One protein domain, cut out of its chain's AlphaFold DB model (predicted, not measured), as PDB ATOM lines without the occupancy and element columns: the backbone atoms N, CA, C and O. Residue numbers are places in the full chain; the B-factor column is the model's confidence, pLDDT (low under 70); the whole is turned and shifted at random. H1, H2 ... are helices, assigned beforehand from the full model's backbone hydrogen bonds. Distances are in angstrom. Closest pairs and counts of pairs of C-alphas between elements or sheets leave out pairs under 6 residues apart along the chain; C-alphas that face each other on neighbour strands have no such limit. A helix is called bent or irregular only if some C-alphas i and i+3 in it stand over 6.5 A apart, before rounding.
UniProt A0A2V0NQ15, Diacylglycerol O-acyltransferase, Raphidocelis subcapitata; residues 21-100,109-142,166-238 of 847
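Overview. This is residues 21 to 100, 109 to 142 and 166 to 238 of the 847 residues of the protein "Diacylglycerol O-acyltransferase" of Raphidocelis subcapitata (UniProt A0A2V0NQ15). Long, nearly aligned helices make an elongated bundle with H5 in its middle, the hairpin of H6 and H7 on one side of it and H4 with the bent H2 on the other. Residues 233 to 238 of H7, the longest helix, stick out, as do residues 95 to 100; the short H1 and H3 lie at the rim. The printed part has 187 residues, with seven named helices in the order H1 to H7 and no named strand, and its class is all helix. It is compact, with a radius of gyration of the C-alphas of 18.6 A, and spans 61 by 39 by 28 A.

Arrangement. H7, residues 199 to 238, and H6, residues 168 to 195, form a helical hairpin: they touch, closest at the C-alphas of Ser 209 and Gly 186, 4.0 A apart, and run opposite ways at a shallow tilt of 11 degrees. H5, residues 111 to 137, is the hub, touching four other helices. H5, H6 and H7 are an up-and-down bundle, each running against the one before it in the chain. H5 touches H7, closest at the C-alphas of Ile 127 and Cys 212, 7.2 A apart, and H6, closest at those of Leu 137 and Ala 171, 6.8 A apart. H4, residues 70 to 96, touches H5, closest at the C-alphas of Ser 79 and Ser 128, 4.3 A apart, opposite ways at a shallow tilt of 23 degrees; it is apart from H6 and H7. H2, residues 28 to 50, was assigned as one helix by its hydrogen bonds but is bent, with C-alphas 36 and 39 7.0 A apart; its arms are H2a, residues 28 to 36, and H2b, residues 39 to 50. H5 touches H2a with residues 115 to 126 alone, closest at the C-alphas of Cys 32 and Ala 122, 5.6 A apart. H5 touches H2b with residues 125 to 136 alone, closest at those of Val 39 and Glu 129, 5.4 A apart. H2b and H4 only just touch, with 3 pairs of C-alphas within 8 A, the closest those of Val 39 and Trp 83, 7.2 A apart. H3, residues 59 to 62, is close to H2b but not clearly touching, with the C-alphas of Ala 61 and Val 47 closest at 6.2 A. H1, residues 21 to 24, touches no helix. Every O i to N i+4 pair is within hydrogen-bond range in H2a, H2b and H5, against 21 of 23 in H4, 21 of 24 in H6 and 34 of 36 in H7; H1 and H3 are too short for such a pair.

Along the chain. H7 runs 57.9 A from C-alpha 199 at (-27.276, 25.374, 39.125) to C-alpha 238 at (-48.880, 21.757, -14.470). H6 measures 41.1 A and is only just irregular, C-alphas 191 and 194 being 6.7 A apart. H5 measures 39.2 A. H4 measures 39.6 A, has a kink of 46 degrees near residue 90 and is irregular, C-alphas 89 and 92 being 7.3 A apart. H2a measures 12.4 A and H2b 16.3 A. H1 begins at C-alpha 21, (-42.780, 2.661, 39.955), and measures 5.0 A; H3 measures 5.2 A.

Size, cuts and confidence. The C-alphas of Gly 100 and Gln 236, the two farthest apart, are 63.7 A apart. Residues 101 to 108 and 143 to 165 are not printed, with 20.1 A and 16.5 A between C-alphas across these cuts. Of the links that are printed whole, none is long. Mean pLDDT of the printed part is 77.8; 48 residues are under 70, among them residues 21 to 33, 52 to 61 and 230 to 238.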
ATOM      1  N   VAL A  21     -43.772   1.730  39.388       42.78
ATOM      2  CA  VAL A  21     -42.780   2.661  39.955       42.78
ATOM      3  C   VAL A  21     -41.352   2.173  39.687       42.78
ATOM      4  O   VAL A  21     -40.486   2.975  39.332       42.78
ATOM      5  N   TYR A  22     -41.097   0.864  39.759       41.16
ATOM      6  CA  TYR A  22     -39.807   0.265  39.392       41.16
ATOM      7  C   TYR A  22     -39.517   0.351  37.880       41.16
ATOM      8  O   TYR A  22     -38.385   0.606  37.474       41.16
ATOM      9  N   ALA A  23     -40.536   0.209  37.027       37.88
ATOM     10  CA  ALA A  23     -40.409   0.410  35.586       37.88
ATOM     11  C   ALA A  23     -40.219   1.895  35.226       37.88
ATOM     12  O   ALA A  23     -39.340   2.224  34.432       37.88
ATOM     13  N   VAL A  24     -40.985   2.801  35.843       41.09
ATOM     14  CA  VAL A  24     -40.934   4.256  35.610       41.09
ATOM     15  C   VAL A  24     -39.617   4.867  36.103       41.09
ATOM     16  O   VAL A  24     -39.051   5.711  35.415       41.09
ATOM     17  N   SER A  25     -39.051   4.381  37.210       42.69
ATOM     18  CA  SER A  25     -37.697   4.765  37.654       42.69
ATOM     19  C   SER A  25     -36.566   4.180  36.793       42.69
ATOM     20  O   SER A  25     -35.442   4.671  36.844       42.69
ATOM     21  N   ARG A  26     -36.848   3.187  35.935       45.38
ATOM     22  CA  ARG A  26     -35.923   2.706  34.890       45.38
ATOM     23  C   ARG A  26     -36.245   3.213  33.480       45.38
ATOM     24  O   ARG A  26     -35.526   2.857  32.547       45.38
ATOM     25  N   LEU A  27     -37.260   4.057  33.293       42.16
ATOM     26  CA  LEU A  27     -37.705   4.505  31.967       42.16
ATOM     27  C   LEU A  27     -36.730   5.413  31.165       42.16
ATOM     28  O   LEU A  27     -36.868   5.418  29.938       42.16
ATOM     29  N   PRO A  28     -35.735   6.132  31.743       51.16
ATOM     30  CA  PRO A  28     -34.777   6.915  30.945       51.16
ATOM     31  C   PRO A  28     -33.918   6.051  30.004       51.16
ATOM     32  O   PRO A  28     -33.675   6.405  28.851       51.16
ATOM     33  N   TYR A  29     -33.502   4.878  30.480       55.69
ATOM     34  CA  TYR A  29     -32.558   3.981  29.811       55.69
ATOM     35  C   TYR A  29     -33.088   3.357  28.498       55.69
ATOM     36  O   TYR A  29     -32.386   3.446  27.486       55.69
ATOM     37  N   PRO A  30     -34.306   2.769  28.428       55.06
ATOM     38  CA  PRO A  30     -34.849   2.254  27.168       55.06
ATOM     39  C   PRO A  30     -35.164   3.369  26.160       55.06
ATOM     40  O   PRO A  30     -35.051   3.138  24.957       55.06
ATOM     41  N   ALA A  31     -35.495   4.584  26.617       56.72
ATOM     42  CA  ALA A  31     -35.670   5.730  25.727       56.72
ATOM     43  C   ALA A  31     -34.343   6.117  25.050       56.72
ATOM     44  O   ALA A  31     -34.303   6.262  23.828       56.72
ATOM     45  N   CYS A  32     -33.240   6.207  25.802       63.28
ATOM     46  CA  CYS A  32     -31.908   6.432  25.230       63.28
ATOM     47  C   CYS A  32     -31.498   5.325  24.241       63.28
ATOM     48  O   CYS A  32     -30.972   5.640  23.176       63.28
ATOM     49  N   GLY A  33     -31.802   4.054  24.535       67.00
ATOM     50  CA  GLY A  33     -31.552   2.934  23.617       67.00
ATOM     51  C   GLY A  33     -32.363   3.009  22.314       67.00
ATOM     52  O   GLY A  33     -31.820   2.781  21.233       67.00
ATOM     53  N   PHE A  34     -33.642   3.392  22.389       75.00
ATOM     54  CA  PHE A  34     -34.484   3.638  21.211       75.00
ATOM     55  C   PHE A  34     -33.919   4.770  20.336       75.00
ATOM     56  O   PHE A  34     -33.754   4.605  19.125       75.00
ATOM     57  N   TRP A  35     -33.570   5.901  20.954       78.56
ATOM     58  CA  TRP A  35     -33.027   7.070  20.261       78.56
ATOM     59  C   TRP A  35     -31.620   6.844  19.688       78.56
ATOM     60  O   TRP A  35     -31.310   7.354  18.613       78.56
ATOM     61  N   PHE A  36     -30.787   6.028  20.337       82.00
ATOM     62  CA  PHE A  36     -29.475   5.641  19.814       82.00
ATOM     63  C   PHE A  36     -29.585   4.940  18.450       82.00
ATOM     64  O   PHE A  36     -28.804   5.220  17.541       82.00
ATOM     65  N   CYS A  37     -30.592   4.085  18.259       83.06
ATOM     66  CA  CYS A  37     -30.814   3.396  16.989       83.06
ATOM     67  C   CYS A  37     -31.559   4.238  15.936       83.06
ATOM     68  O   CYS A  37     -31.496   3.890  14.754       83.06
ATOM     69  N   SER A  38     -32.251   5.323  16.310       86.56
ATOM     70  CA  SER A  38     -33.145   6.046  15.389       86.56
ATOM     71  C   SER A  38     -32.396   6.648  14.197       86.56
ATOM     72  O   SER A  38     -32.714   6.335  13.050       86.56
ATOM     73  N   VAL A  39     -31.334   7.417  14.451       88.62
ATOM     74  CA  VAL A  39     -30.606   8.162  13.411       88.62
ATOM     75  C   VAL A  39     -29.946   7.225  12.382       88.62
ATOM     76  O   VAL A  39     -30.137   7.456  11.183       88.62
ATOM     77  N   PRO A  40     -29.259   6.125  12.772       89.75
ATOM     78  CA  PRO A  40     -28.793   5.107  11.824       89.75
ATOM     79  C   PRO A  40     -29.911   4.421  11.020       89.75
ATOM     80  O   PRO A  40     -29.736   4.168   9.825       89.75
ATOM     81  N   LEU A  41     -31.066   4.134  11.633       88.88
ATOM     82  CA  LEU A  41     -32.204   3.515  10.941       88.88
ATOM     83  C   LEU A  41     -32.834   4.476   9.924       88.88
ATOM     84  O   LEU A  41     -33.022   4.110   8.761       88.88
ATOM     85  N   THR A  42     -33.088   5.723  10.311       89.25
ATOM     86  CA  THR A  42     -33.612   6.771   9.424       89.25
ATOM     87  C   THR A  42     -32.618   7.075   8.300       89.25
ATOM     88  O   THR A  42     -33.023   7.205   7.142       89.25
ATOM     89  N   HIS A  43     -31.309   7.066   8.576       89.38
ATOM     90  CA  HIS A  43     -30.269   7.126   7.548       89.38
ATOM     91  C   HIS A  43     -30.386   5.978   6.532       89.38
ATOM     92  O   HIS A  43     -30.373   6.216   5.320       89.38
ATOM     93  N   ALA A  44     -30.530   4.734   6.999       85.88
ATOM     94  CA  ALA A  44     -30.693   3.562   6.136       85.88
ATOM     95  C   ALA A  44     -31.976   3.637   5.284       85.88
ATOM     96  O   ALA A  44     -31.949   3.292   4.099       85.88
ATOM     97  N   VAL A  45     -33.072   4.167   5.839       85.94
ATOM     98  CA  VAL A  45     -34.295   4.490   5.084       85.94
ATOM     99  C   VAL A  45     -34.009   5.546   4.010       85.94
ATOM    100  O   VAL A  45     -34.406   5.361   2.860       85.94
ATOM    101  N   GLY A  46     -33.256   6.603   4.323       83.75
ATOM    102  CA  GLY A  46     -32.805   7.607   3.352       83.75
ATOM    103  C   GLY A  46     -32.043   6.998   2.170       83.75
ATOM    104  O   GLY A  46     -32.399   7.236   1.011       83.75
ATOM    105  N   VAL A  47     -31.060   6.136   2.454       83.62
ATOM    106  CA  VAL A  47     -30.315   5.373   1.436       83.62
ATOM    107  C   VAL A  47     -31.264   4.511   0.594       83.62
ATOM    108  O   VAL A  47     -31.158   4.499  -0.631       83.62
ATOM    109  N   TRP A  48     -32.226   3.816   1.207       82.19
ATOM    110  CA  TRP A  48     -33.176   2.957   0.489       82.19
ATOM    111  C   TRP A  48     -34.137   3.734  -0.431       82.19
ATOM    112  O   TRP A  48     -34.405   3.295  -1.556       82.19
ATOM    113  N   LEU A  49     -34.626   4.899   0.012       79.81
ATOM    114  CA  LEU A  49     -35.546   5.761  -0.744       79.81
ATOM    115  C   LEU A  49     -34.869   6.434  -1.952       79.81
ATOM    116  O   LEU A  49     -35.490   6.576  -3.014       79.81
ATOM    117  N   HIS A  50     -33.608   6.855  -1.795       77.50
ATOM    118  CA  HIS A  50     -32.912   7.726  -2.749       77.50
ATOM    119  C   HIS A  50     -31.790   7.044  -3.550       77.50
ATOM    120  O   HIS A  50     -31.493   7.497  -4.655       77.50
ATOM    121  N   CYS A  51     -31.235   5.925  -3.074       75.06
ATOM    122  CA  CYS A  51     -30.189   5.149  -3.748       75.06
ATOM    123  C   CYS A  51     -30.660   3.707  -4.064       75.06
ATOM    124  O   CYS A  51     -30.089   2.744  -3.548       75.06
ATOM    125  N   PRO A  52     -31.655   3.500  -4.955       59.78
ATOM    126  CA  PRO A  52     -32.237   2.174  -5.215       59.78
ATOM    127  C   PRO A  52     -31.242   1.121  -5.744       59.78
ATOM    128  O   PRO A  52     -31.497  -0.074  -5.608       59.78
ATOM    129  N   GLY A  53     -30.103   1.545  -6.306       58.78
ATOM    130  CA  GLY A  53     -29.007   0.671  -6.744       58.78
ATOM    131  C   GLY A  53     -27.999   0.270  -5.653       58.78
ATOM    132  O   GLY A  53     -27.039  -0.431  -5.963       58.78
ATOM    133  N   ALA A  54     -28.178   0.690  -4.393       58.12
ATOM    134  CA  ALA A  54     -27.236   0.406  -3.302       58.12
ATOM    135  C   ALA A  54     -27.020  -1.101  -3.051       58.12
ATOM    136  O   ALA A  54     -25.911  -1.501  -2.709       58.12
ATOM    137  N   ARG A  55     -28.034  -1.946  -3.312       55.41
ATOM    138  CA  ARG A  55     -27.920  -3.420  -3.236       55.41
ATOM    139  C   ARG A  55     -26.923  -4.030  -4.232       55.41
ATOM    140  O   ARG A  55     -26.479  -5.144  -4.008       55.41
ATOM    141  N   LEU A  56     -26.596  -3.329  -5.322       54.09
ATOM    142  CA  LEU A  56     -25.688  -3.810  -6.376       54.09
ATOM    143  C   LEU A  56     -24.301  -3.146  -6.322       54.09
ATOM    144  O   LEU A  56     -23.363  -3.639  -6.941       54.09
ATOM    145  N   ARG A  57     -24.160  -2.009  -5.625       62.62
ATOM    146  CA  ARG A  57     -22.888  -1.287  -5.440       62.62
ATOM    147  C   ARG A  57     -22.853  -0.629  -4.048       62.62
ATOM    148  O   ARG A  57     -23.286   0.524  -3.935       62.62
ATOM    149  N   PRO A  58     -22.331  -1.305  -3.003       65.44
ATOM    150  CA  PRO A  58     -22.404  -0.824  -1.617       65.44
ATOM    151  C   PRO A  58     -21.690   0.520  -1.403       65.44
ATOM    152  O   PRO A  58     -22.176   1.362  -0.652       65.44
ATOM    153  N   TRP A  59     -20.620   0.799  -2.154       66.19
ATOM    154  CA  TRP A  59     -19.903   2.082  -2.133       66.19
ATOM    155  C   TRP A  59     -20.798   3.310  -2.394       66.19
ATOM    156  O   TRP A  59     -20.520   4.396  -1.892       66.19
ATOM    157  N   ARG A  60     -21.924   3.163  -3.117       63.88
ATOM    158  CA  ARG A  60     -22.878   4.269  -3.336       63.88
ATOM    159  C   ARG A  60     -23.712   4.605  -2.093       63.88
ATOM    160  O   ARG A  60     -24.235   5.712  -2.020       63.88
ATOM    161  N   ALA A  61     -23.837   3.685  -1.133       68.12
ATOM    162  CA  ALA A  61     -24.455   3.961   0.164       68.12
ATOM    163  C   ALA A  61     -23.512   4.767   1.075       68.12
ATOM    164  O   ALA A  61     -23.963   5.695   1.738       68.12
ATOM    165  N   LEU A  62     -22.205   4.477   1.039       70.75
ATOM    166  CA  LEU A  62     -21.182   5.218   1.795       70.75
ATOM    167  C   LEU A  62     -21.051   6.682   1.343       70.75
ATOM    168  O   LEU A  62     -20.776   7.556   2.155       70.75
ATOM    169  N   LEU A  63     -21.309   6.966   0.061       75.12
ATOM    170  CA  LEU A  63     -21.320   8.328  -0.485       75.12
ATOM    171  C   LEU A  63     -22.656   9.072  -0.292       75.12
ATOM    172  O   LEU A  63     -22.742  10.246  -0.649       75.12
ATOM    173  N   PHE A  64     -23.697   8.437   0.264       78.06
ATOM    174  CA  PHE A  64     -25.004   9.078   0.460       78.06
ATOM    175  C   PHE A  64     -24.932  10.380   1.288       78.06
ATOM    176  O   PHE A  64     -25.476  11.371   0.798       78.06
ATOM    177  N   PRO A  65     -24.199  10.456   2.425       78.75
ATOM    178  CA  PRO A  65     -24.065  11.692   3.206       78.75
ATOM    179  C   PRO A  65     -23.461  12.880   2.455       78.75
ATOM    180  O   PRO A  65     -23.675  14.025   2.842       78.75
ATOM    181  N   PHE A  66     -22.703  12.608   1.392       81.44
ATOM    182  CA  PHE A  66     -22.001  13.603   0.581       81.44
ATOM    183  C   PHE A  66     -22.709  13.874  -0.762       81.44
ATOM    184  O   PHE A  66     -22.243  14.682  -1.563       81.44
ATOM    185  N   GLY A  67     -23.847  13.213  -1.015       69.69
ATOM    186  CA  GLY A  67     -24.715  13.448  -2.169       69.69
ATOM    187  C   GLY A  67     -25.820  14.476  -1.895       69.69
ATOM    188  O   GLY A  67     -25.784  15.229  -0.928       69.69
ATOM    189  N   GLY A  68     -26.844  14.518  -2.753       69.31
ATOM    190  CA  GLY A  68     -28.103  15.222  -2.456       69.31
ATOM    191  C   GLY A  68     -28.077  16.757  -2.503       69.31
ATOM    192  O   GLY A  68     -29.101  17.380  -2.223       69.31
ATOM    193  N   GLY A  69     -26.937  17.370  -2.842       79.00
ATOM    194  CA  GLY A  69     -26.740  18.823  -2.855       79.00
ATOM    195  C   GLY A  69     -26.405  19.410  -1.475       79.00
ATOM    196  O   GLY A  69     -26.668  18.806  -0.438       79.00
ATOM    197  N   ALA A  70     -25.841  20.623  -1.443       79.06
ATOM    198  CA  ALA A  70     -25.230  21.203  -0.235       79.06
ATOM    199  C   ALA A  70     -26.145  21.233   1.011       79.06
ATOM    200  O   ALA A  70     -25.674  21.058   2.133       79.06
ATOM    201  N   LYS A  71     -27.462  21.409   0.830       80.31
ATOM    202  CA  LYS A  71     -28.440  21.387   1.934       80.31
ATOM    203  C   LYS A  71     -28.573  20.004   2.573       80.31
ATOM    204  O   LYS A  71     -28.717  19.934   3.787       80.31
ATOM    205  N   HIS A  72     -28.535  18.936   1.775       85.69
ATOM    206  CA  HIS A  72     -28.561  17.566   2.281       85.69
ATOM    207  C   HIS A  72     -27.309  17.299   3.118       85.69
ATOM    208  O   HIS A  72     -27.435  16.980   4.295       85.69
ATOM    209  N   VAL A  73     -26.125  17.554   2.548       86.12
ATOM    210  CA  VAL A  73     -24.824  17.325   3.203       86.12
ATOM    211  C   VAL A  73     -24.732  18.028   4.561       86.12
ATOM    212  O   VAL A  73     -24.415  17.391   5.562       86.12
ATOM    213  N   VAL A  74     -25.075  19.320   4.636       86.00
ATOM    214  CA  VAL A  74     -25.017  20.084   5.898       86.00
ATOM    215  C   VAL A  74     -25.968  19.521   6.962       86.00
ATOM    216  O   VAL A  74     -25.580  19.399   8.122       86.00
ATOM    217  N   LEU A  75     -27.200  19.156   6.589       88.06
ATOM    218  CA  LEU A  75     -28.172  18.583   7.528       88.06
ATOM    219  C   LEU A  75     -27.758  17.174   7.986       88.06
ATOM    220  O   LEU A  75     -27.919  16.848   9.161       88.06
ATOM    221  N   GLN A  76     -27.184  16.370   7.085       89.75
ATOM    222  CA  GLN A  76     -26.709  15.020   7.378       89.75
ATOM    223  C   GLN A  76     -25.517  15.036   8.343       89.75
ATOM    224  O   GLN A  76     -25.510  14.298   9.327       89.75
ATOM    225  N   LEU A  77     -24.527  15.902   8.093       89.00
ATOM    226  CA  LEU A  77     -23.360  16.063   8.964       89.00
ATOM    227  C   LEU A  77     -23.764  16.578  10.349       89.00
ATOM    228  O   LEU A  77     -23.322  16.028  11.353       89.00
ATOM    229  N   LEU A  78     -24.644  17.583  10.418       89.19
ATOM    230  CA  LEU A  78     -25.131  18.114  11.693       89.19
ATOM    231  C   LEU A  78     -25.895  17.058  12.508       89.19
ATOM    232  O   LEU A  78     -25.723  16.981  13.721       89.19
ATOM    233  N   SER A  79     -26.694  16.215  11.846       92.62
ATOM    234  CA  SER A  79     -27.349  15.074  12.489       92.62
ATOM    235  C   SER A  79     -26.324  14.093  13.074       92.62
ATOM    236  O   SER A  79     -26.336  13.850  14.284       92.62
ATOM    237  N   TRP A  80     -25.385  13.599  12.261       93.38
ATOM    238  CA  TRP A  80     -24.372  12.638  12.711       93.38
ATOM    239  C   TRP A  80     -23.484  13.175  13.840       93.38
ATOM    240  O   TRP A  80     -23.206  12.438  14.782       93.38
ATOM    241  N   LEU A  81     -23.092  14.454  13.798       92.44
ATOM    242  CA  LEU A  81     -22.308  15.091  14.863       92.44
ATOM    243  C   LEU A  81     -23.070  15.138  16.195       92.44
ATOM    244  O   LEU A  81     -22.509  14.784  17.231       92.44
ATOM    245  N   LEU A  82     -24.351  15.522  16.178       91.50
ATOM    246  CA  LEU A  82     -25.182  15.567  17.386       91.50
ATOM    247  C   LEU A  82     -25.466  14.164  17.946       91.50
ATOM    248  O   LEU A  82     -25.428  13.970  19.160       91.50
ATOM    249  N   TRP A  83     -25.688  13.176  17.074       93.81
ATOM    250  CA  TRP A  83     -25.854  11.775  17.475       93.81
ATOM    251  C   TRP A  83     -24.571  11.205  18.094       93.81
ATOM    252  O   TRP A  83     -24.625  10.573  19.147       93.81
ATOM    253  N   ALA A  84     -23.411  11.468  17.485       89.69
ATOM    254  CA  ALA A  84     -22.120  11.025  18.004       89.69
ATOM    255  C   ALA A  84     -21.802  11.683  19.355       89.69
ATOM    256  O   ALA A  84     -21.380  10.995  20.280       89.69
ATOM    257  N   PHE A  85     -22.075  12.983  19.504       90.38
ATOM    258  CA  PHE A  85     -21.909  13.705  20.766       90.38
ATOM    259  C   PHE A  85     -22.782  13.124  21.893       90.38
ATOM    260  O   PHE A  85     -22.264  12.805  22.962       90.38
ATOM    261  N   ALA A  86     -24.080  12.911  21.647       87.50
ATOM    262  CA  ALA A  86     -24.982  12.298  22.628       87.50
ATOM    263  C   ALA A  86     -24.591  10.843  22.960       87.50
ATOM    264  O   ALA A  86     -24.675  10.424  24.114       87.50
ATOM    265  N   SER A  87     -24.104  10.088  21.972       86.62
ATOM    266  CA  SER A  87     -23.616   8.716  22.164       86.62
ATOM    267  C   SER A  87     -22.336   8.663  23.000       86.62
ATOM    268  O   SER A  87     -22.229   7.823  23.889       86.62
ATOM    269  N   LEU A  88     -21.385   9.574  22.764       86.06
ATOM    270  CA  LEU A  88     -20.157   9.699  23.557       86.06
ATOM    271  C   LEU A  88     -20.454  10.130  24.999       86.06
ATOM    272  O   LEU A  88     -19.852   9.588  25.922       86.06
ATOM    273  N   ALA A  89     -21.415  11.035  25.207       81.12
ATOM    274  CA  ALA A  89     -21.853  11.445  26.543       81.12
ATOM    275  C   ALA A  89     -22.463  10.284  27.357       81.12
ATOM    276  O   ALA A  89     -22.298  10.234  28.574       81.12
ATOM    277  N   LEU A  90     -23.125   9.326  26.694       80.12
ATOM    278  CA  LEU A  90     -23.673   8.117  27.323       80.12
ATOM    279  C   LEU A  90     -22.719   6.912  27.316       80.12
ATOM    280  O   LEU A  90     -23.010   5.912  27.970       80.12
ATOM    281  N   LEU A  91     -21.582   6.972  26.617       78.69
ATOM    282  CA  LEU A  91     -20.658   5.841  26.490       78.69
ATOM    283  C   LEU A  91     -20.191   5.274  27.849       78.69
ATOM    284  O   LEU A  91     -20.245   4.053  28.002       78.69
ATOM    285  N   PRO A  92     -19.814   6.083  28.867       73.44
ATOM    286  CA  PRO A  92     -19.443   5.552  30.183       73.44
ATOM    287  C   PRO A  92     -20.588   4.795  30.869       73.44
ATOM    288  O   PRO A  92     -20.352   3.805  31.560       73.44
ATOM    289  N   LEU A  93     -21.831   5.236  30.647       70.50
ATOM    290  CA  LEU A  93     -23.030   4.605  31.190       70.50
ATOM    291  C   LEU A  93     -23.309   3.268  30.491       70.50
ATOM    292  O   LEU A  93     -23.535   2.268  31.164       70.50
ATOM    293  N   TYR A  94     -23.227   3.221  29.157       71.31
ATOM    294  CA  TYR A  94     -23.391   1.979  28.396       71.31
ATOM    295  C   TYR A  94     -22.317   0.933  28.736       71.31
ATOM    296  O   TYR A  94     -22.645  -0.241  28.911       71.31
ATOM    297  N   LEU A  95     -21.053   1.346  28.896       70.56
ATOM    298  CA  LEU A  95     -19.953   0.453  29.289       70.56
ATOM    299  C   LEU A  95     -20.158  -0.163  30.683       70.56
ATOM    300  O   LEU A  95     -19.799  -1.321  30.891       70.56
ATOM    301  N   ALA A  96     -20.784   0.559  31.618       64.88
ATOM    302  CA  ALA A  96     -21.073   0.052  32.961       64.88
ATOM    303  C   ALA A  96     -22.116  -1.089  32.993       64.88
ATOM    304  O   ALA A  96     -22.164  -1.836  33.970       64.88
ATOM    305  N   PHE A  97     -22.924  -1.250  31.936       62.31
ATOM    306  CA  PHE A  97     -23.936  -2.309  31.815       62.31
ATOM    307  C   PHE A  97     -23.504  -3.500  30.936       62.31
ATOM    308  O   PHE A  97     -24.280  -4.443  30.769       62.31
ATOM    309  N   LEU A  98     -22.283  -3.500  30.385       60.53
ATOM    310  CA  LEU A  98     -21.780  -4.606  29.564       60.53
ATOM    311  C   LEU A  98     -21.345  -5.809  30.431       60.53
ATOM    312  O   LEU A  98     -20.453  -5.668  31.280       60.53
ATOM    313  N   PRO A  99     -21.917  -7.015  30.219       53.56
ATOM    314  CA  PRO A  99     -21.521  -8.205  30.966       53.56
ATOM    315  C   PRO A  99     -20.056  -8.556  30.671       53.56
ATOM    316  O   PRO A  99     -19.659  -8.693  29.518       53.56
ATOM    317  N   GLY A 100     -19.249  -8.686  31.728       60.78
ATOM    318  CA  GLY A 100     -17.811  -8.976  31.648       60.78
ATOM    319  C   GLY A 100     -16.880  -7.757  31.705       60.78
ATOM    320  O   GLY A 100     -15.689  -7.941  31.936       60.78
ATOM    321  N   ILE A 109     -21.930   7.295  41.179       60.09
ATOM    322  CA  ILE A 109     -22.561   8.439  40.521       60.09
ATOM    323  C   ILE A 109     -23.955   8.578  41.147       60.09
ATOM    324  O   ILE A 109     -24.731   7.621  41.079       60.09
ATOM    325  N   PRO A 110     -24.305   9.724  41.760       65.38
ATOM    326  CA  PRO A 110     -25.660   9.950  42.246       65.38
ATOM    327  C   PRO A 110     -26.669   9.783  41.106       65.38
ATOM    328  O   PRO A 110     -26.478  10.356  40.030       65.38
ATOM    329  N   HIS A 111     -27.743   9.020  41.340       65.56
ATOM    330  CA  HIS A 111     -28.753   8.703  40.318       65.56
ATOM    331  C   HIS A 111     -29.280   9.952  39.594       65.56
ATOM    332  O   HIS A 111     -29.419   9.944  38.373       65.56
ATOM    333  N   THR A 112     -29.423  11.062  40.324       65.25
ATOM    334  CA  THR A 112     -29.788  12.383  39.798       65.25
ATOM    335  C   THR A 112     -28.917  12.840  38.624       65.25
ATOM    336  O   THR A 112     -29.454  13.306  37.624       65.25
ATOM    337  N   HIS A 113     -27.589  12.686  38.680       69.06
ATOM    338  CA  HIS A 113     -26.713  13.081  37.570       69.06
ATOM    339  C   HIS A 113     -26.861  12.155  36.356       69.06
ATOM    340  O   HIS A 113     -26.734  12.613  35.220       69.06
ATOM    341  N   VAL A 114     -27.166  10.873  36.574       71.94
ATOM    342  CA  VAL A 114     -27.410   9.918  35.481       71.94
ATOM    343  C   VAL A 114     -28.710  10.258  34.751       71.94
ATOM    344  O   VAL A 114     -28.729  10.274  33.519       71.94
ATOM    345  N   ASP A 115     -29.766  10.608  35.487       72.56
ATOM    346  CA  ASP A 115     -31.052  11.020  34.917       72.56
ATOM    347  C   ASP A 115     -30.933  12.347  34.141       72.56
ATOM    348  O   ASP A 115     -31.469  12.472  33.037       72.56
ATOM    349  N   VAL A 116     -30.156  13.306  34.663       75.19
ATOM    350  CA  VAL A 116     -29.837  14.586  33.999       75.19
ATOM    351  C   VAL A 116     -29.085  14.377  32.682       75.19
ATOM    352  O   VAL A 116     -29.457  14.939  31.651       75.19
ATOM    353  N   VAL A 117     -28.037  13.548  32.671       77.94
ATOM    354  CA  VAL A 117     -27.273  13.275  31.441       77.94
ATOM    355  C   VAL A 117     -28.115  12.481  30.435       77.94
ATOM    356  O   VAL A 117     -28.089  12.786  29.242       77.94
ATOM    357  N   SER A 118     -28.921  11.523  30.901       77.75
ATOM    358  CA  SER A 118     -29.807  10.714  30.048       77.75
ATOM    359  C   SER A 118     -30.900  11.558  29.386       77.75
ATOM    360  O   SER A 118     -31.104  11.467  28.173       77.75
ATOM    361  N   GLY A 119     -31.563  12.436  30.147       79.00
ATOM    362  CA  GLY A 119     -32.571  13.357  29.621       79.00
ATOM    363  C   GLY A 119     -31.992  14.370  28.629       79.00
ATOM    364  O   GLY A 119     -32.583  14.604  27.570       79.00
ATOM    365  N   ALA A 120     -30.803  14.911  28.915       83.00
ATOM    366  CA  ALA A 120     -30.102  15.797  27.993       83.00
ATOM    367  C   ALA A 120     -29.725  15.085  26.679       83.00
ATOM    368  O   ALA A 120     -30.002  15.599  25.592       83.00
ATOM    369  N   ALA A 121     -29.159  13.877  26.762       84.75
ATOM    370  CA  ALA A 121     -28.804  13.074  25.595       84.75
ATOM    371  C   ALA A 121     -30.033  12.701  24.748       84.75
ATOM    372  O   ALA A 121     -29.987  12.829  23.525       84.75
ATOM    373  N   ALA A 122     -31.156  12.322  25.371       84.31
ATOM    374  CA  ALA A 122     -32.408  12.019  24.670       84.31
ATOM    375  C   ALA A 122     -32.931  13.213  23.847       84.31
ATOM    376  O   ALA A 122     -33.328  13.044  22.691       84.31
ATOM    377  N   ALA A 123     -32.875  14.434  24.390       85.94
ATOM    378  CA  ALA A 123     -33.255  15.634  23.647       85.94
ATOM    379  C   ALA A 123     -32.284  15.940  22.487       85.94
ATOM    380  O   ALA A 123     -32.731  16.301  21.395       85.94
ATOM    381  N   VAL A 124     -30.971  15.743  22.670       88.56
ATOM    382  CA  VAL A 124     -29.976  15.911  21.591       88.56
ATOM    383  C   VAL A 124     -30.160  14.870  20.480       88.56
ATOM    384  O   VAL A 124     -30.104  15.231  19.301       88.56
ATOM    385  N   PHE A 125     -30.458  13.610  20.812       89.94
ATOM    386  CA  PHE A 125     -30.815  12.602  19.809       89.94
ATOM    387  C   PHE A 125     -32.078  12.987  19.036       89.94
ATOM    388  O   PHE A 125     -32.099  12.863  17.814       89.94
ATOM    389  N   PHE A 126     -33.108  13.516  19.701       89.62
ATOM    390  CA  PHE A 126     -34.329  13.931  19.010       89.62
ATOM    391  C   PHE A 126     -34.100  15.128  18.064       89.62
ATOM    392  O   PHE A 126     -34.639  15.166  16.954       89.62
ATOM    393  N   ILE A 127     -33.230  16.071  18.445       91.19
ATOM    394  CA  ILE A 127     -32.752  17.138  17.550       91.19
ATOM    395  C   ILE A 127     -31.993  16.541  16.350       91.19
ATOM    396  O   ILE A 127     -32.216  16.956  15.209       91.19
ATOM    397  N   SER A 128     -31.115  15.563  16.587       92.19
ATOM    398  CA  SER A 128     -30.371  14.868  15.532       92.19
ATOM    399  C   SER A 128     -31.301  14.139  14.550       92.19
ATOM    400  O   SER A 128     -31.136  14.283  13.336       92.19
ATOM    401  N   GLU A 129     -32.323  13.443  15.051       93.44
ATOM    402  CA  GLU A 129     -33.341  12.756  14.253       93.44
ATOM    403  C   GLU A 129     -34.115  13.736  13.360       93.44
ATOM    404  O   GLU A 129     -34.276  13.507  12.159       93.44
ATOM    405  N   LEU A 130     -34.516  14.893  13.904       91.56
ATOM    406  CA  LEU A 130     -35.124  15.964  13.112       91.56
ATOM    407  C   LEU A 130     -34.198  16.419  11.973       91.56
ATOM    408  O   LEU A 130     -34.672  16.636  10.856       91.56
ATOM    409  N   PHE A 131     -32.888  16.552  12.204       92.12
ATOM    410  CA  PHE A 131     -31.943  16.888  11.135       92.12
ATOM    411  C   PHE A 131     -31.797  15.774  10.083       92.12
ATOM    412  O   PHE A 131     -31.797  16.102   8.894       92.12
ATOM    413  N   MET A 132     -31.785  14.493  10.475       93.12
ATOM    414  CA  MET A 132     -31.754  13.345   9.551       93.12
ATOM    415  C   MET A 132     -32.996  13.317   8.645       93.12
ATOM    416  O   MET A 132     -32.888  13.284   7.416       93.12
ATOM    417  N   VAL A 133     -34.194  13.443   9.228       89.88
ATOM    418  CA  VAL A 133     -35.457  13.516   8.472       89.88
ATOM    419  C   VAL A 133     -35.462  14.723   7.526       89.88
ATOM    420  O   VAL A 133     -35.823  14.597   6.353       89.88
ATOM    421  N   LYS A 134     -35.010  15.899   7.988       88.31
ATOM    422  CA  LYS A 134     -34.893  17.103   7.144       88.31
ATOM    423  C   LYS A 134     -33.941  16.889   5.965       88.31
ATOM    424  O   LYS A 134     -34.266  17.338   4.866       88.31
ATOM    425  N   ALA A 135     -32.805  16.219   6.169       87.88
ATOM    426  CA  ALA A 135     -31.824  15.937   5.123       87.88
ATOM    427  C   ALA A 135     -32.417  15.062   4.009       87.88
ATOM    428  O   ALA A 135     -32.283  15.392   2.827       87.88
ATOM    429  N   ILE A 136     -33.135  13.995   4.368       87.19
ATOM    430  CA  ILE A 136     -33.827  13.107   3.417       87.19
ATOM    431  C   ILE A 136     -34.869  13.892   2.603       87.19
ATOM    432  O   ILE A 136     -34.914  13.795   1.378       87.19
ATOM    433  N   LEU A 137     -35.659  14.749   3.258       84.94
ATOM    434  CA  LEU A 137     -36.703  15.542   2.598       84.94
ATOM    435  C   LEU A 137     -36.181  16.604   1.608       84.94
ATOM    436  O   LEU A 137     -36.958  17.052   0.760       84.94
ATOM    437  N   VAL A 138     -34.906  17.007   1.693       83.00
ATOM    438  CA  VAL A 138     -34.271  17.958   0.754       83.00
ATOM    439  C   VAL A 138     -33.334  17.311  -0.264       83.00
ATOM    440  O   VAL A 138     -32.711  18.044  -1.027       83.00
ATOM    441  N   TYR A 139     -33.210  15.981  -0.294       82.19
ATOM    442  CA  TYR A 139     -32.262  15.300  -1.175       82.19
ATOM    443  C   TYR A 139     -32.537  15.596  -2.661       82.19
ATOM    444  O   TYR A 139     -33.540  15.155  -3.237       82.19
ATOM    445  N   GLU A 140     -31.616  16.310  -3.308       76.56
ATOM    446  CA  GLU A 140     -31.621  16.546  -4.751       76.56
ATOM    447  C   GLU A 140     -30.733  15.501  -5.438       76.56
ATOM    448  O   GLU A 140     -29.505  15.583  -5.429       76.56
ATOM    449  N   GLY A 141     -31.363  14.479  -6.025       65.00
ATOM    450  CA  GLY A 141     -30.647  13.455  -6.787       65.00
ATOM    451  C   GLY A 141     -29.896  14.062  -7.969       65.00
ATOM    452  O   GLY A 141     -30.426  14.939  -8.655       65.00
ATOM    453  N   ALA A 142     -28.673  13.579  -8.208       54.06
ATOM    454  CA  ALA A 142     -27.823  14.062  -9.289       54.06
ATOM    455  C   ALA A 142     -28.573  14.007 -10.629       54.06
ATOM    456  O   ALA A 142     -28.900  12.929 -11.131       54.06
ATOM    457  N   PRO A 166     -41.336  12.858  -2.265       59.84
ATOM    458  CA  PRO A 166     -42.092  13.250  -1.079       59.84
ATOM    459  C   PRO A 166     -43.315  14.085  -1.465       59.84
ATOM    460  O   PRO A 166     -43.195  15.105  -2.149       59.84
ATOM    461  N   MET A 167     -44.499  13.666  -1.006       69.75
ATOM    462  CA  MET A 167     -45.704  14.491  -1.086       69.75
ATOM    463  C   MET A 167     -45.471  15.755  -0.246       69.75
ATOM    464  O   MET A 167     -45.376  15.644   0.977       69.75
ATOM    465  N   PRO A 168     -45.407  16.970  -0.828       70.25
ATOM    466  CA  PRO A 168     -44.891  18.120  -0.081       70.25
ATOM    467  C   PRO A 168     -45.761  18.552   1.107       70.25
ATOM    468  O   PRO A 168     -45.250  19.154   2.047       70.25
ATOM    469  N   ARG A 169     -47.062  18.218   1.095       71.38
ATOM    470  CA  ARG A 169     -47.957  18.415   2.250       71.38
ATOM    471  C   ARG A 169     -47.585  17.509   3.415       71.38
ATOM    472  O   ARG A 169     -47.491  18.006   4.527       71.38
ATOM    473  N   LEU A 170     -47.355  16.224   3.142       78.12
ATOM    474  CA  LEU A 170     -46.959  15.241   4.146       78.12
ATOM    475  C   LEU A 170     -45.580  15.595   4.710       78.12
ATOM    476  O   LEU A 170     -45.435  15.711   5.916       78.12
ATOM    477  N   ALA A 171     -44.608  15.898   3.845       79.94
ATOM    478  CA  ALA A 171     -43.274  16.332   4.258       79.94
ATOM    479  C   ALA A 171     -43.304  17.612   5.123       79.94
ATOM    480  O   ALA A 171     -42.668  17.674   6.171       79.94
ATOM    481  N   SER A 172     -44.091  18.619   4.728       81.38
ATOM    482  CA  SER A 172     -44.286  19.846   5.513       81.38
ATOM    483  C   SER A 172     -45.012  19.590   6.844       81.38
ATOM    484  O   SER A 172     -44.660  20.194   7.854       81.38
ATOM    485  N   ALA A 173     -45.997  18.684   6.868       83.31
ATOM    486  CA  ALA A 173     -46.708  18.295   8.084       83.31
ATOM    487  C   ALA A 173     -45.802  17.529   9.061       83.31
ATOM    488  O   ALA A 173     -45.784  17.871  10.235       83.31
ATOM    489  N   VAL A 174     -44.996  16.576   8.580       85.75
ATOM    490  CA  VAL A 174     -44.006  15.844   9.390       85.75
ATOM    491  C   VAL A 174     -43.026  16.814  10.053       85.75
ATOM    492  O   VAL A 174     -42.851  16.759  11.266       85.75
ATOM    493  N   VAL A 175     -42.462  17.769   9.302       86.19
ATOM    494  CA  VAL A 175     -41.551  18.785   9.864       86.19
ATOM    495  C   VAL A 175     -42.247  19.662  10.918       86.19
ATOM    496  O   VAL A 175     -41.650  19.951  11.952       86.19
ATOM    497  N   ALA A 176     -43.508  20.054  10.700       86.81
ATOM    498  CA  ALA A 176     -44.270  20.855  11.662       86.81
ATOM    499  C   ALA A 176     -44.655  20.075  12.937       86.81
ATOM    500  O   ALA A 176     -44.618  20.643  14.031       86.81
ATOM    501  N   VAL A 177     -44.986  18.783  12.811       90.19
ATOM    502  CA  VAL A 177     -45.293  17.880  13.935       90.19
ATOM    503  C   VAL A 177     -44.038  17.590  14.754       90.19
ATOM    504  O   VAL A 177     -44.068  17.768  15.967       90.19
ATOM    505  N   MET A 178     -42.917  17.236  14.115       88.50
ATOM    506  CA  MET A 178     -41.645  17.037  14.822       88.50
ATOM    507  C   MET A 178     -41.166  18.322  15.504       88.50
ATOM    508  O   MET A 178     -40.706  18.269  16.637       88.50
ATOM    509  N   GLY A 179     -41.334  19.488  14.871       88.50
ATOM    510  CA  GLY A 179     -41.081  20.772  15.528       88.50
ATOM    511  C   GLY A 179     -42.018  21.033  16.717       88.50
ATOM    512  O   GLY A 179     -41.590  21.593  17.722       88.50
ATOM    513  N   GLY A 180     -43.279  20.596  16.646       90.44
ATOM    514  CA  GLY A 180     -44.237  20.722  17.749       90.44
ATOM    515  C   GLY A 180     -43.838  19.866  18.946       90.44
ATOM    516  O   GLY A 180     -43.744  20.376  20.060       90.44
ATOM    517  N   LEU A 181     -43.500  18.602  18.687       91.50
ATOM    518  CA  LEU A 181     -42.926  17.692  19.676       91.50
ATOM    519  C   LEU A 181     -41.618  18.248  20.258       91.50
ATOM    520  O   LEU A 181     -41.443  18.215  21.467       91.50
ATOM    521  N   LEU A 182     -40.732  18.827  19.440       91.56
ATOM    522  CA  LEU A 182     -39.468  19.403  19.917       91.56
ATOM    523  C   LEU A 182     -39.692  20.647  20.788       91.56
ATOM    524  O   LEU A 182     -39.020  20.818  21.801       91.56
ATOM    525  N   THR A 183     -40.673  21.487  20.452       91.94
ATOM    526  CA  THR A 183     -41.053  22.629  21.299       91.94
ATOM    527  C   THR A 183     -41.684  22.149  22.613       91.94
ATOM    528  O   THR A 183     -41.433  22.747  23.657       91.94
ATOM    529  N   LEU A 184     -42.447  21.047  22.593       91.06
ATOM    530  CA  LEU A 184     -42.986  20.405  23.796       91.06
ATOM    531  C   LEU A 184     -41.863  19.824  24.669       91.06
ATOM    532  O   LEU A 184     -41.850  20.072  25.869       91.06
ATOM    533  N   THR A 185     -40.879  19.132  24.083       88.62
ATOM    534  CA  THR A 185     -39.661  18.699  24.790       88.62
ATOM    535  C   THR A 185     -38.946  19.895  25.416       88.62
ATOM    536  O   THR A 185     -38.609  19.847  26.594       88.62
ATOM    537  N   GLY A 186     -38.794  21.003  24.681       88.56
ATOM    538  CA  GLY A 186     -38.254  22.253  25.218       88.56
ATOM    539  C   GLY A 186     -39.041  22.767  26.428       88.56
ATOM    540  O   GLY A 186     -38.444  23.076  27.458       88.56
ATOM    541  N   PHE A 187     -40.373  22.801  26.356       89.31
ATOM    542  CA  PHE A 187     -41.218  23.213  27.479       89.31
ATOM    543  C   PHE A 187     -41.071  22.285  28.698       89.31
ATOM    544  O   PHE A 187     -40.896  22.770  29.813       89.31
ATOM    545  N   LEU A 188     -41.056  20.965  28.494       87.00
ATOM    546  CA  LEU A 188     -40.867  19.985  29.568       87.00
ATOM    547  C   LEU A 188     -39.476  20.091  30.217       87.00
ATOM    548  O   LEU A 188     -39.379  20.051  31.440       87.00
ATOM    549  N   LEU A 189     -38.414  20.319  29.435       87.56
ATOM    550  CA  LEU A 189     -37.068  20.609  29.955       87.56
ATOM    551  C   LEU A 189     -37.039  21.890  30.805       87.56
ATOM    552  O   LEU A 189     -36.293  21.962  31.778       87.56
ATOM    553  N   LEU A 190     -37.866  22.885  30.467       86.88
ATOM    554  CA  LEU A 190     -37.982  24.128  31.230       86.88
ATOM    555  C   LEU A 190     -38.785  23.943  32.528       86.88
ATOM    556  O   LEU A 190     -38.469  24.562  33.539       86.88
ATOM    557  N   MET A 191     -39.786  23.057  32.526       86.31
ATOM    558  CA  MET A 191     -40.506  22.627  33.736       86.31
ATOM    559  C   MET A 191     -39.647  21.745  34.650       86.31
ATOM    560  O   MET A 191     -39.834  21.755  35.864       86.31
ATOM    561  N   ALA A 192     -38.676  21.020  34.091       84.38
ATOM    562  CA  ALA A 192     -37.745  20.200  34.858       84.38
ATOM    563  C   ALA A 192     -36.755  21.024  35.708       84.38
ATOM    564  O   ALA A 192     -36.180  20.476  36.644       84.38
ATOM    565  N   LEU A 193     -36.575  22.328  35.436       85.94
ATOM    566  CA  LEU A 193     -35.615  23.193  36.142       85.94
ATOM    567  C   LEU A 193     -35.811  23.236  37.665       85.94
ATOM    568  O   LEU A 193     -34.822  23.256  38.397       85.94
ATOM    569  N   ASP A 194     -37.059  23.222  38.140       82.44
ATOM    570  CA  ASP A 194     -37.373  23.241  39.577       82.44
ATOM    571  C   ASP A 194     -36.896  21.963  40.299       82.44
ATOM    572  O   ASP A 194     -36.617  21.997  41.496       82.44
ATOM    573  N   TYR A 195     -36.762  20.851  39.567       79.94
ATOM    574  CA  TYR A 195     -36.394  19.528  40.084       79.94
ATOM    575  C   TYR A 195     -34.889  19.226  39.979       79.94
ATOM    576  O   TYR A 195     -34.430  18.196  40.470       79.94
ATOM    577  N   MET A 196     -34.105  20.109  39.352       81.25
ATOM    578  CA  MET A 196     -32.658  19.930  39.190       81.25
ATOM    579  C   MET A 196     -31.911  20.275  40.487       81.25
ATOM    580  O   MET A 196     -32.129  21.369  41.023       81.25
ATOM    581  N   PRO A 197     -30.998  19.415  40.980       75.31
ATOM    582  CA  PRO A 197     -30.338  19.615  42.272       75.31
ATOM    583  C   PRO A 197     -29.307  20.754  42.264       75.31
ATOM    584  O   PRO A 197     -29.079  21.370  43.301       75.31
ATOM    585  N   ASP A 198     -28.705  21.060  41.111       83.75
ATOM    586  CA  ASP A 198     -27.594  22.007  40.988       83.75
ATOM    587  C   ASP A 198     -27.816  23.072  39.891       83.75
ATOM    588  O   ASP A 198     -28.562  22.878  38.927       83.75
ATOM    589  N   ILE A 199     -27.166  24.232  40.051       84.56
ATOM    590  CA  ILE A 199     -27.276  25.374  39.125       84.56
ATOM    591  C   ILE A 199     -26.700  25.057  37.727       84.56
ATOM    592  O   ILE A 199     -27.378  25.387  36.749       84.56
ATOM    593  N   PRO A 200     -25.526  24.406  37.571       83.62
ATOM    594  CA  PRO A 200     -25.024  23.989  36.258       83.62
ATOM    595  C   PRO A 200     -26.024  23.152  35.445       83.62
ATOM    596  O   PRO A 200     -26.267  23.468  34.278       83.62
ATOM    597  N   SER A 201     -26.674  22.157  36.055       84.12
ATOM    598  CA  SER A 201     -27.719  21.343  35.420       84.12
ATOM    599  C   SER A 201     -28.931  22.183  34.999       84.12
ATOM    600  O   SER A 201     -29.451  22.001  33.896       84.12
ATOM    601  N   ARG A 202     -29.346  23.166  35.816       87.00
ATOM    602  CA  ARG A 202     -30.414  24.124  35.456       87.00
ATOM    603  C   ARG A 202     -30.033  24.983  34.249       87.00
ATOM    604  O   ARG A 202     -30.831  25.137  33.328       87.00
ATOM    605  N   VAL A 203     -28.812  25.518  34.218       88.75
ATOM    606  CA  VAL A 203     -28.308  26.308  33.081       88.75
ATOM    607  C   VAL A 203     -28.239  25.448  31.814       88.75
ATOM    608  O   VAL A 203     -28.726  25.873  30.766       88.75
ATOM    609  N   LEU A 204     -27.727  24.216  31.911       85.31
ATOM    610  CA  LEU A 204     -27.677  23.258  30.803       85.31
ATOM    611  C   LEU A 204     -29.076  22.971  30.233       85.31
ATOM    612  O   LEU A 204     -29.280  23.087  29.024       85.31
ATOM    613  N   TYR A 205     -30.049  22.654  31.091       88.12
ATOM    614  CA  TYR A 205     -31.426  22.367  30.675       88.12
ATOM    615  C   TYR A 205     -32.133  23.599  30.093       88.12
ATOM    616  O   TYR A 205     -32.866  23.471  29.111       88.12
ATOM    617  N   CYS A 206     -31.867  24.799  30.615       90.06
ATOM    618  CA  CYS A 206     -32.381  26.051  30.056       90.06
ATOM    619  C   CYS A 206     -31.821  26.318  28.644       90.06
ATOM    620  O   CYS A 206     -32.578  26.639  27.724       90.06
ATOM    621  N   CYS A 207     -30.514  26.128  28.437       89.38
ATOM    622  CA  CYS A 207     -29.869  26.263  27.127       89.38
ATOM    623  C   CYS A 207     -30.342  25.198  26.123       89.38
ATOM    624  O   CYS A 207     -30.563  25.497  24.945       89.38
ATOM    625  N   LEU A 208     -30.546  23.960  26.578       88.88
ATOM    626  CA  LEU A 208     -31.061  22.860  25.760       88.88
ATOM    627  C   LEU A 208     -32.532  23.078  25.373       88.88
ATOM    628  O   LEU A 208     -32.903  22.883  24.216       88.88
ATOM    629  N   SER A 209     -33.346  23.572  26.308       91.00
ATOM    630  CA  SER A 209     -34.732  23.986  26.078       91.00
ATOM    631  C   SER A 209     -34.832  25.111  25.035       91.00
ATOM    632  O   SER A 209     -35.578  24.987  24.057       91.00
ATOM    633  N   LEU A 210     -34.006  26.157  25.163       90.25
ATOM    634  CA  LEU A 210     -33.910  27.230  24.169       90.25
ATOM    635  C   LEU A 210     -33.477  26.689  22.795       90.25
ATOM    636  O   LEU A 210     -34.056  27.058  21.774       90.25
ATOM    637  N   SER A 211     -32.511  25.768  22.758       90.50
ATOM    638  CA  SER A 211     -32.057  25.127  21.516       90.50
ATOM    639  C   SER A 211     -33.189  24.359  20.823       90.50
ATOM    640  O   SER A 211     -33.371  24.499  19.612       90.50
ATOM    641  N   CYS A 212     -34.006  23.620  21.583       91.19
ATOM    642  CA  CYS A 212     -35.197  22.941  21.069       91.19
ATOM    643  C   CYS A 212     -36.174  23.934  20.407       91.19
ATOM    644  O   CYS A 212     -36.591  23.717  19.268       91.19
ATOM    645  N   LEU A 213     -36.477  25.055  21.073       89.94
ATOM    646  CA  LEU A 213     -37.355  26.117  20.559       89.94
ATOM    647  C   LEU A 213     -36.823  26.752  19.260       89.94
ATOM    648  O   LEU A 213     -37.547  26.839  18.263       89.94
ATOM    649  N   LEU A 214     -35.557  27.181  19.245       88.44
ATOM    650  CA  LEU A 214     -34.947  27.828  18.076       88.44
ATOM    651  C   LEU A 214     -34.931  26.888  16.857       88.44
ATOM    652  O   LEU A 214     -35.241  27.300  15.732       88.44
ATOM    653  N   ILE A 215     -34.611  25.608  17.072       90.06
ATOM    654  CA  ILE A 215     -34.565  24.592  16.013       90.06
ATOM    655  C   ILE A 215     -35.977  24.237  15.528       90.06
ATOM    656  O   ILE A 215     -36.180  24.097  14.319       90.06
ATOM    657  N   ALA A 216     -36.969  24.146  16.415       88.25
ATOM    658  CA  ALA A 216     -38.355  23.864  16.048       88.25
ATOM    659  C   ALA A 216     -38.977  24.965  15.173       88.25
ATOM    660  O   ALA A 216     -39.495  24.674  14.084       88.25
ATOM    661  N   ALA A 217     -38.867  26.229  15.598       85.62
ATOM    662  CA  ALA A 217     -39.423  27.374  14.879       85.62
ATOM    663  C   ALA A 217     -38.765  27.553  13.499       85.62
ATOM    664  O   ALA A 217     -39.453  27.641  12.475       85.62
ATOM    665  N   SER A 218     -37.427  27.518  13.445       84.62
ATOM    666  CA  SER A 218     -36.666  27.652  12.193       84.62
ATOM    667  C   SER A 218     -36.889  26.483  11.225       84.62
ATOM    668  O   SER A 218     -36.973  26.699  10.014       84.62
ATOM    669  N   SER A 219     -37.052  25.251  11.723       84.81
ATOM    670  CA  SER A 219     -37.353  24.080  10.883       84.81
ATOM    671  C   SER A 219     -38.754  24.154  10.281       84.81
ATOM    672  O   SER A 219     -38.926  23.917   9.082       84.81
ATOM    673  N   THR A 220     -39.739  24.527  11.100       84.50
ATOM    674  CA  THR A 220     -41.152  24.600  10.712       84.50
ATOM    675  C   THR A 220     -41.377  25.696   9.685       84.50
ATOM    676  O   THR A 220     -41.866  25.417   8.591       84.50
ATOM    677  N   TYR A 221     -40.946  26.925   9.971       80.50
ATOM    678  CA  TYR A 221     -41.094  28.023   9.020       80.50
ATOM    679  C   TYR A 221     -40.187  27.858   7.792       80.50
ATOM    680  O   TYR A 221     -40.659  27.928   6.657       80.50
ATOM    681  N   GLY A 222     -38.899  27.572   8.008       80.81
ATOM    682  CA  GLY A 222     -37.892  27.521   6.951       80.81
ATOM    683  C   GLY A 222     -38.107  26.379   5.963       80.81
ATOM    684  O   GLY A 222     -38.408  26.622   4.790       80.81
ATOM    685  N   LEU A 223     -37.955  25.127   6.416       77.69
ATOM    686  CA  LEU A 223     -38.101  23.965   5.534       77.69
ATOM    687  C   LEU A 223     -39.574  23.616   5.290       77.69
ATOM    688  O   LEU A 223     -39.958  23.347   4.150       77.69
ATOM    689  N   GLY A 224     -40.409  23.653   6.333       75.12
ATOM    690  CA  GLY A 224     -41.841  23.389   6.198       75.12
ATOM    691  C   GLY A 224     -42.520  24.346   5.211       75.12
ATOM    692  O   GLY A 224     -43.349  23.894   4.414       75.12
ATOM    693  N   GLY A 225     -42.118  25.622   5.185       74.75
ATOM    694  CA  GLY A 225     -42.535  26.610   4.186       74.75
ATOM    695  C   GLY A 225     -41.941  26.380   2.791       74.75
ATOM    696  O   GLY A 225     -42.692  26.351   1.811       74.75
ATOM    697  N   PHE A 226     -40.633  26.104   2.684       78.75
ATOM    698  CA  PHE A 226     -39.959  25.787   1.411       78.75
ATOM    699  C   PHE A 226     -40.652  24.651   0.646       78.75
ATOM    700  O   PHE A 226     -40.908  24.756  -0.558       78.75
ATOM    701  N   LEU A 227     -41.009  23.575   1.355       75.88
ATOM    702  CA  LEU A 227     -41.690  22.415   0.781       75.88
ATOM    703  C   LEU A 227     -43.087  22.779   0.243       75.88
ATOM    704  O   LEU A 227     -43.454  22.354  -0.857       75.88
ATOM    705  N   ARG A 228     -43.852  23.628   0.948       73.81
ATOM    706  CA  ARG A 228     -45.157  24.117   0.459       73.81
ATOM    707  C   ARG A 228     -45.023  25.049  -0.740       73.81
ATOM    708  O   ARG A 228     -45.809  24.939  -1.682       73.81
ATOM    709  N   TYR A 229     -44.005  25.905  -0.760       72.25
ATOM    710  CA  TYR A 229     -43.726  26.779  -1.897       72.25
ATOM    711  C   TYR A 229     -43.383  25.997  -3.168       72.25
ATOM    712  O   TYR A 229     -43.973  26.240  -4.224       72.25
ATOM    713  N   GLN A 230     -42.501  24.994  -3.065       69.38
ATOM    714  CA  GLN A 230     -42.211  24.101  -4.188       69.38
ATOM    715  C   GLN A 230     -43.476  23.404  -4.709       69.38
ATOM    716  O   GLN A 230     -43.623  23.222  -5.919       69.38
ATOM    717  N   GLN A 231     -44.421  23.047  -3.833       69.56
ATOM    718  CA  GLN A 231     -45.692  22.461  -4.258       69.56
ATOM    719  C   GLN A 231     -46.564  23.434  -5.057       69.56
ATOM    720  O   GLN A 231     -47.141  23.028  -6.068       69.56
ATOM    721  N   ALA A 232     -46.667  24.694  -4.620       64.44
ATOM    722  CA  ALA A 232     -47.447  25.722  -5.309       64.44
ATOM    723  C   ALA A 232     -46.928  25.937  -6.741       64.44
ATOM    724  O   ALA A 232     -47.694  25.797  -7.696       64.44
ATOM    725  N   ARG A 233     -45.606  26.110  -6.898       65.44
ATOM    726  CA  ARG A 233     -44.946  26.190  -8.213       65.44
ATOM    727  C   ARG A 233     -45.164  24.946  -9.077       65.44
ATOM    728  O   ARG A 233     -45.482  25.067 -10.257       65.44
ATOM    729  N   ARG A 234     -45.031  23.737  -8.513       64.38
ATOM    730  CA  ARG A 234     -45.264  22.477  -9.252       64.38
ATOM    731  C   ARG A 234     -46.719  22.313  -9.709       64.38
ATOM    732  O   ARG A 234     -46.947  21.622 -10.697       64.38
ATOM    733  N   ARG A 235     -47.693  22.919  -9.016       62.22
ATOM    734  CA  ARG A 235     -49.094  22.991  -9.473       62.22
ATOM    735  C   ARG A 235     -49.267  24.022 -10.589       62.22
ATOM    736  O   ARG A 235     -49.847  23.678 -11.607       62.22
ATOM    737  N   GLN A 236     -48.707  25.224 -10.448       60.88
ATOM    738  CA  GLN A 236     -48.746  26.262 -11.491       60.88
ATOM    739  C   GLN A 236     -48.122  25.776 -12.809       60.88
ATOM    740  O   GLN A 236     -48.783  25.816 -13.839       60.88
ATOM    741  N   ARG A 237     -46.921  25.181 -12.774       57.91
ATOM    742  CA  ARG A 237     -46.264  24.593 -13.963       57.91
ATOM    743  C   ARG A 237     -47.010  23.405 -14.598       57.91
ATOM    744  O   ARG A 237     -46.665  23.013 -15.703       57.91
ATOM    745  N   ARG A 238     -47.993  22.803 -13.913       55.72
ATOM    746  CA  ARG A 238     -48.880  21.757 -14.470       55.72
ATOM    747  C   ARG A 238     -50.185  22.308 -15.051       55.72
ATOM    748  O   ARG A 238     -50.876  21.567 -15.734       55.72
TER     749      ARG A 238